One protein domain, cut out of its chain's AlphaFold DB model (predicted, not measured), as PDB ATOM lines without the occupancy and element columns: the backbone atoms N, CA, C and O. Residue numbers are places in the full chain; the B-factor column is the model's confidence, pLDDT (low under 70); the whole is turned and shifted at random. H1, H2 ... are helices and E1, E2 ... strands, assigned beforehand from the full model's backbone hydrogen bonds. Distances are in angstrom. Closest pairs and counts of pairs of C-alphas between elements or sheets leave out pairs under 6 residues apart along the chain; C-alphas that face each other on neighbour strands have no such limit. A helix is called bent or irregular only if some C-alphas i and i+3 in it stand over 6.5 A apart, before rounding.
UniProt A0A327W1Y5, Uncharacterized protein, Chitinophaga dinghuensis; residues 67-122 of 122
ATOM      1  N   ASP A  67     217.680 242.924 258.572       55.28
ATOM      2  CA  ASP A  67     216.531 242.109 258.164       55.28
ATOM      3  C   ASP A  67     215.846 242.713 256.933       55.28
ATOM      4  O   ASP A  67     215.703 243.935 256.809       55.28
ATOM      5  N   THR A  68     215.535 241.861 255.961       55.88
ATOM      6  CA  THR A  68     215.443 242.296 254.555       55.88
ATOM      7  C   THR A  68     214.022 242.554 254.074       55.88
ATOM      8  O   THR A  68     213.852 243.316 253.121       55.88
ATOM      9  N   LEU A  69     213.014 241.941 254.701       60.97
ATOM     10  CA  LEU A  69     211.627 241.986 254.242       60.97
ATOM     11  C   LEU A  69     210.665 241.884 255.425       60.97
ATOM     12  O   LEU A  69     210.705 240.918 256.182       60.97
ATOM     13  N   TYR A  70     209.768 242.861 255.541       68.25
ATOM     14  CA  TYR A  70     208.669 242.824 256.501       68.25
ATOM     15  C   TYR A  70     207.343 242.829 255.754       68.25
ATOM     16  O   TYR A  70     207.029 243.787 255.049       68.25
ATOM     17  N   GLU A  71     206.571 241.757 255.907       73.94
ATOM     18  CA  GLU A  71     205.291 241.570 255.228       73.94
ATOM     19  C   GLU A  71     204.148 242.135 256.085       73.94
ATOM     20  O   GLU A  71     203.720 241.538 257.072       73.94
ATOM     21  N   CYS A  72     203.644 243.315 255.725       77.88
ATOM     22  CA  CYS A  72     202.467 243.922 256.334       77.88
ATOM     23  C   CYS A  72     201.756 244.862 255.345       77.88
ATOM     24  O   CYS A  72     202.052 246.056 255.285       77.88
ATOM     25  N   LEU A  73     200.739 244.359 254.631       80.31
ATOM     26  CA  LEU A  73     199.929 245.156 253.689       80.31
ATOM     27  C   LEU A  73     199.403 246.454 254.305       80.31
ATOM     28  O   LEU A  73     199.456 247.519 253.694       80.31
ATOM     29  N   ASN A  74     198.866 246.365 255.522       82.50
ATOM     30  CA  ASN A  74     198.266 247.522 256.175       82.50
ATOM     31  C   ASN A  74     199.319 248.552 256.570       82.50
ATOM     32  O   ASN A  74     199.062 249.746 256.487       82.50
ATOM     33  N   CYS A  75     200.515 248.097 256.930       83.25
ATOM     34  CA  CYS A  75     201.639 248.977 257.161       83.25
ATOM     35  C   CYS A  75     202.063 249.637 255.834       83.25
ATOM     36  O   CYS A  75     202.353 250.830 255.831       83.25
ATOM     37  N   VAL A  76     202.092 248.901 254.710       83.75
ATOM     38  CA  VAL A  76     202.455 249.440 253.380       83.75
ATOM     39  C   VAL A  76     201.506 250.551 252.971       83.75
ATOM     40  O   VAL A  76     201.939 251.634 252.570       83.75
ATOM     41  N   ARG A  77     200.205 250.310 253.140       83.44
ATOM     42  CA  ARG A  77     199.172 251.321 252.908       83.44
ATOM     43  C   ARG A  77     199.346 252.501 253.863       83.44
ATOM     44  O   ARG A  77     199.418 253.631 253.401       83.44
ATOM     45  N   PHE A  78     199.534 252.244 255.158       86.56
ATOM     46  CA  PHE A  78     199.755 253.285 256.162       86.56
ATOM     47  C   PHE A  78     200.965 254.179 255.839       86.56
ATOM     48  O   PHE A  78     200.844 255.401 255.851       86.56
ATOM     49  N   MET A  79     202.114 253.597 255.487       86.25
ATOM     50  CA  MET A  79     203.316 254.348 255.114       86.25
ATOM     51  C   MET A  79     203.057 255.239 253.896       86.25
ATOM     52  O   MET A  79     203.395 256.426 253.921       86.25
ATOM     53  N   LYS A  80     202.427 254.689 252.851       86.81
ATOM     54  CA  LYS A  80     202.076 255.435 251.639       86.81
ATOM     55  C   LYS A  80     201.103 256.575 251.942       86.81
ATOM     56  O   LYS A  80     201.303 257.678 251.441       86.81
ATOM     57  N   ASP A  81     200.106 256.335 252.783       86.06
ATOM     58  CA  ASP A  81     199.079 257.320 253.126       86.06
ATOM     59  C   ASP A  81     199.631 258.464 253.997       86.06
ATOM     60  O   ASP A  81     199.234 259.616 253.821       86.06
ATOM     61  N   GLU A  82     200.565 258.187 254.915       85.00
ATOM     62  CA  GLU A  82     201.161 259.219 255.780       85.00
ATOM     63  C   GLU A  82     202.256 260.040 255.101       85.00
ATOM     64  O   GLU A  82     202.400 261.237 255.373       85.00
ATOM     65  N   THR A  83     203.077 259.386 254.280       83.00
ATOM     66  CA  THR A  83     204.326 259.973 253.771       83.00
ATOM     67  C   THR A  83     204.296 260.259 252.274       83.00
ATOM     68  O   THR A  83     205.116 261.035 251.789       83.00
ATOM     69  N   GLY A  84     203.379 259.631 251.532       86.06
ATOM     70  CA  GLY A  84     203.396 259.598 250.070       86.06
ATOM     71  C   GLY A  84     204.486 258.696 249.479       86.06
ATOM     72  O   GLY A  84     204.617 258.636 248.259       86.06
ATOM     73  N   ILE A  85     205.273 258.005 250.310       83.00
ATOM     74  CA  ILE A  85     206.381 257.150 249.875       83.00
ATOM     75  C   ILE A  85     205.813 255.766 249.539       83.00
ATOM     76  O   ILE A  85     205.291 255.092 250.431       83.00
ATOM     77  N   PRO A  86     205.858 255.325 248.269       81.88
ATOM     78  CA  PRO A  86     205.439 253.977 247.917       81.88
ATOM     79  C   PRO A  86     206.455 252.955 248.434       81.88
ATOM     80  O   PRO A  86     207.650 253.242 248.498       81.88
ATOM     81  N   SER A  87     205.983 251.750 248.753       83.56
ATOM     82  CA  SER A  87     206.884 250.627 249.007       83.56
ATOM     83  C   SER A  87     207.623 250.234 247.723       83.56
ATOM     84  O   SER A  87     207.057 250.275 246.625       83.56
ATOM     85  N   THR A  88     208.885 249.839 247.867       84.31
ATOM     86  CA  THR A  88     209.699 249.221 246.810       84.31
ATOM     87  C   THR A  88     209.595 247.693 246.811       84.31
ATOM     88  O   THR A  88     210.195 247.031 245.964       84.31
ATOM     89  N   GLY A  89     208.806 247.137 247.733       76.00
ATOM     90  CA  GLY A  89     208.466 245.726 247.812       76.00
ATOM     91  C   GLY A  89     207.785 245.175 246.554       76.00
ATOM     92  O   GLY A  89     207.242 245.913 245.714       76.00
ATOM     93  N   LYS A  90     207.835 243.847 246.403       77.44
ATOM     94  CA  LYS A  90     207.282 243.148 245.242       77.44
ATOM     95  C   LYS A  90     205.767 243.339 245.159       77.44
ATOM     96  O   LYS A  90     205.010 243.089 246.094       77.44
ATOM     97  N   VAL A  91     205.304 243.705 243.967       75.50
ATOM     98  CA  VAL A  91     203.873 243.736 243.661       75.50
ATOM     99  C   VAL A  91     203.378 242.303 243.474       75.50
ATOM    100  O   VAL A  91     203.874 241.568 242.621       75.50
ATOM    101  N   THR A  92     202.384 241.913 244.262       73.69
ATOM    102  CA  THR A  92     201.685 240.629 244.146       73.69
ATOM    103  C   THR A  92     200.271 240.840 243.598       73.69
ATOM    104  O   THR A  92     199.825 241.976 243.425       73.69
ATOM    105  N   TYR A  93     199.529 239.750 243.369       70.38
ATOM    106  CA  TYR A  93     198.118 239.808 242.962       70.38
ATOM    107  C   TYR A  93     197.255 240.666 243.901       70.38
ATOM    108  O   TYR A  93     196.323 241.331 243.458       70.38
ATOM    109  N   PHE A  94     197.581 240.690 245.192       65.94
ATOM    110  CA  PHE A  94     196.805 241.416 246.188       65.94
ATOM    111  C   PHE A  94     197.327 242.857 246.435       65.94
ATOM    112  O   PHE A  94     196.850 243.529 247.347       65.94
ATOM    113  N   GLY A  95     198.342 243.319 245.683       66.62
ATOM    114  CA  GLY A  95     199.070 244.576 245.926       66.62
ATOM    115  C   GLY A  95     200.501 244.396 246.461       66.62
ATOM    116  O   GLY A  95     201.079 243.313 246.372       66.62
ATOM    117  N   GLN A  96     201.092 245.476 246.982       74.69
ATOM    118  CA  GLN A  96     202.408 245.462 247.643       74.69
ATOM    119  C   GLN A  96     202.237 245.109 249.125       74.69
ATOM    120  O   GLN A  96     201.522 245.812 249.838       74.69
ATOM    121  N   PHE A  97     202.868 244.020 249.570       75.88
ATOM    122  CA  PHE A  97     202.714 243.480 250.935       75.88
ATOM    123  C   PHE A  97     203.929 243.698 251.802       75.88
ATOM    124  O   PHE A  97     203.823 243.666 253.021       75.88
ATOM    125  N   ASP A  98     205.070 243.875 251.173       74.81
ATOM    126  CA  ASP A  98     206.371 243.942 251.784       74.81
ATOM    127  C   ASP A  98     206.905 245.366 251.729       74.81
ATOM    128  O   ASP A  98     206.486 246.194 250.918       74.81
ATOM    129  N   PHE A  99     207.856 245.634 252.607       78.81
ATOM    130  CA  PHE A  99     208.746 246.777 252.518       78.81
ATOM    131  C   PHE A  99     210.167 246.284 252.454       78.81
ATOM    132  O   PHE A  99     210.521 245.291 253.099       78.81
ATOM    133  N   THR A 100     210.996 247.045 251.759       79.81
ATOM    134  CA  THR A 100     212.434 246.874 251.874       79.81
ATOM    135  C   THR A 100     212.961 247.651 253.077       79.81
ATOM    136  O   THR A 100     212.336 248.574 253.608       79.81
ATOM    137  N   LYS A 101     214.188 247.333 253.477       78.88
ATOM    138  CA  LYS A 101     214.942 248.137 254.445       78.88
ATOM    139  C   LYS A 101     215.062 249.612 254.033       78.88
ATOM    140  O   LYS A 101     215.123 250.492 254.890       78.88
ATOM    141  N   GLU A 102     215.127 249.897 252.734       81.06
ATOM    142  CA  GLU A 102     215.212 251.270 252.239       81.06
ATOM    143  C   GLU A 102     213.922 252.049 252.525       81.06
ATOM    144  O   GLU A 102     213.980 253.213 252.921       81.06
ATOM    145  N   ASP A 103     212.768 251.396 252.404       84.31
ATOM    146  CA  ASP A 103     211.469 251.999 252.700       84.31
ATOM    147  C   ASP A 103     211.333 252.331 254.192       84.31
ATOM    148  O   ASP A 103     210.901 253.427 254.548       84.31
ATOM    149  N   LEU A 104     211.794 251.433 255.073       81.56
ATOM    150  CA  LEU A 104     211.824 251.689 256.517       81.56
ATOM    151  C   LEU A 104     212.773 252.833 256.889       81.56
ATOM    152  O   LEU A 104     212.462 253.622 257.780       81.56
ATOM    153  N   ARG A 105     213.905 252.977 256.188       82.19
ATOM    154  CA  ARG A 105     214.800 254.128 256.378       82.19
ATOM    155  C   ARG A 105     214.125 255.434 255.964       82.19
ATOM    156  O   ARG A 105     214.161 256.398 256.716       82.19
ATOM    157  N   LYS A 106     213.462 255.452 254.806       86.38
ATOM    158  CA  LYS A 106     212.698 256.617 254.335       86.38
ATOM    159  C   LYS A 106     211.587 256.999 255.315       86.38
ATOM    160  O   LYS A 106     211.375 258.185 255.571       86.38
ATOM    161  N   TRP A 107     210.908 256.003 255.884       85.62
ATOM    162  CA  TRP A 107     209.954 256.204 256.970       85.62
ATOM    163  C   TRP A 107     210.618 256.846 258.195       85.62
ATOM    164  O   TRP A 107     210.109 257.847 258.701       85.62
ATOM    165  N   HIS A 108     211.768 256.326 258.633       82.44
ATOM    166  CA  HIS A 108     212.506 256.858 259.779       82.44
ATOM    167  C   HIS A 108     212.948 258.314 259.564       82.44
ATOM    168  O   HIS A 108     212.697 259.157 260.426       82.44
ATOM    169  N   ASP A 109     213.522 258.632 258.403       85.38
ATOM    170  CA  ASP A 109     213.968 259.988 258.064       85.38
ATOM    171  C   ASP A 109     212.790 260.974 258.038       85.38
ATOM    172  O   ASP A 109     212.879 262.109 258.524       85.38
ATOM    173  N   TRP A 110     211.652 260.547 257.480       87.44
ATOM    174  CA  TRP A 110     210.426 261.338 257.493       87.44
ATOM    175  C   TRP A 110     209.919 261.564 258.919       87.44
ATOM    176  O   TRP A 110     209.555 262.691 259.271       87.44
ATOM    177  N   TYR A 111     209.916 260.512 259.741       83.00
ATOM    178  CA  TYR A 111     209.460 260.572 261.121       83.00
ATOM    179  C   TYR A 111     210.310 261.546 261.935       83.00
ATOM    180  O   TYR A 111     209.770 262.461 262.566       83.00
ATOM    181  N   ASP A 112     211.632 261.430 261.837       82.56
ATOM    182  CA  ASP A 112     212.556 262.299 262.555       82.56
ATOM    183  C   ASP A 112     212.396 263.760 262.140       82.56
ATOM    184  O   ASP A 112     212.317 264.662 262.979       82.56
ATOM    185  N   LYS A 113     212.259 264.005 260.834       83.94
ATOM    186  CA  LYS A 113     212.023 265.347 260.303       83.94
ATOM    187  C   LYS A 113     210.712 265.949 260.809       83.94
ATOM    188  O   LYS A 113     210.661 267.160 261.035       83.94
ATOM    189  N   LYS A 114     209.658 265.139 260.942       82.44
ATOM    190  CA  LYS A 114     208.314 265.599 261.314       82.44
ATOM    191  C   LYS A 114     208.133 265.756 262.824       82.44
ATOM    192  O   LYS A 114     207.452 266.690 263.237       82.44
ATOM    193  N   TYR A 115     208.742 264.885 263.629       76.06
ATOM    194  CA  TYR A 115     208.475 264.797 265.069       76.06
ATOM    195  C   TYR A 115     209.712 265.006 265.960       76.06
ATOM    196  O   TYR A 115     209.558 265.533 267.060       76.06
ATOM    197  N   ASN A 116     210.935 264.689 265.515       70.25
ATOM    198  CA  ASN A 116     212.152 264.874 266.330       70.25
ATOM    199  C   ASN A 116     212.830 266.248 266.173       70.25
ATOM    200  O   ASN A 116     213.675 266.595 266.996       70.25
ATOM    201  N   LYS A 117     212.409 267.104 265.227       53.44
ATOM    202  CA  LYS A 117     212.891 268.504 265.137       53.44
ATOM    203  C   LYS A 117     212.569 269.390 266.354       53.44
ATOM    204  O   LYS A 117     213.030 270.524 266.399       53.44
ATOM    205  N   GLN A 118     211.805 268.903 267.332       50.44
ATOM    206  CA  GLN A 118     211.489 269.652 268.556       50.44
ATOM    207  C   GLN A 118     212.415 269.345 269.746       50.44
ATOM    208  O   GLN A 118     212.278 269.992 270.778       50.44
ATOM    209  N   LYS A 119     213.364 268.401 269.638       47.12
ATOM    210  CA  LYS A 119     214.214 267.993 270.779       47.12
ATOM    211  C   LYS A 119     215.570 268.701 270.898       47.12
ATOM    212  O   LYS A 119     216.266 268.468 271.876       47.12
ATOM    213  N   THR A 120     215.953 269.562 269.956       48.34
ATOM    214  CA  THR A 120     217.263 270.252 269.967       48.34
ATOM    215  C   THR A 120     217.155 271.775 270.096       48.34
ATOM    216  O   THR A 120     217.997 272.498 269.574       48.34
ATOM    217  N   SER A 121     216.125 272.261 270.790       43.62
ATOM    218  CA  SER A 121     215.985 273.674 271.176       43.62
ATOM    219  C   SER A 121     215.690 273.794 272.673       43.62
ATOM    220  O   SER A 121     214.690 274.395 273.065       43.62
ATOM    221  N   THR A 122     216.498 273.157 273.520       38.69
ATOM    222  CA  THR A 122     216.440 273.338 274.978       38.69
ATOM    223  C   THR A 122     217.842 273.364 275.548       38.69
ATOM    224  O   THR A 122     218.641 272.493 275.137       38.69
TER     225      THR A 122
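Overview. This is residues 67 to 122 of the 122 residues of an uncharacterized protein of Chitinophaga dinghuensis (UniProt A0A327W1Y5). Two short antiparallel strands, E1 and E2, helix H1 and a looping link make a small body, from which long helix H2 leads away; residues 112 to 122 stick out as an arm. The printed part, mostly helix, has 56 residues with elements in the order E1 H1 E2 H2. It is loose, radius of gyration of the C-alphas 13.1 A, spanning 49 by 23 by 13 A.

Along the chain. Find C-alpha 69 at (211.627, 241.986, 254.242), where E1, residues 69 to 71, begins; E2 is residues 98 to 100. H1, residues 73 to 83, is 15.5 A long. H2, residues 101 to 118, runs 26.0 A to C-alpha 118 at (211.489, 269.652, 268.556), with a kink of 35 degrees near residue 112; it is only just irregular, C-alphas 115 and 118 being 6.7 A apart.

Arrangement. Between E1 and E2, antiparallel at 156 degrees, look for N 99 and O 70, within hydrogen-bond range at 3.2 A. The closest C-alphas of H1 and E2, Leu 73 and Asp 98, are 6.8 A apart. H1 and residues 107 to 110 of H2 only just touch, with 3 pairs of C-alphas within 8 A, the closest Met 79 and Trp 107 at 7.1 A; the helices run the same way at a steep tilt of 44 degrees. Every O i to N i+4 pair is within hydrogen-bond range in H1, 12 of 14 in H2.

Size, cuts and confidence. The C-alphas farthest apart, Tyr 93 and Thr 122, are 49.8 A apart. The printed part has no cut; the link from H1 to E2, residues 84 to 97, is long. Find pLDDT under 70 at residues 67 to 70, 94 to 95 and 117 to 122.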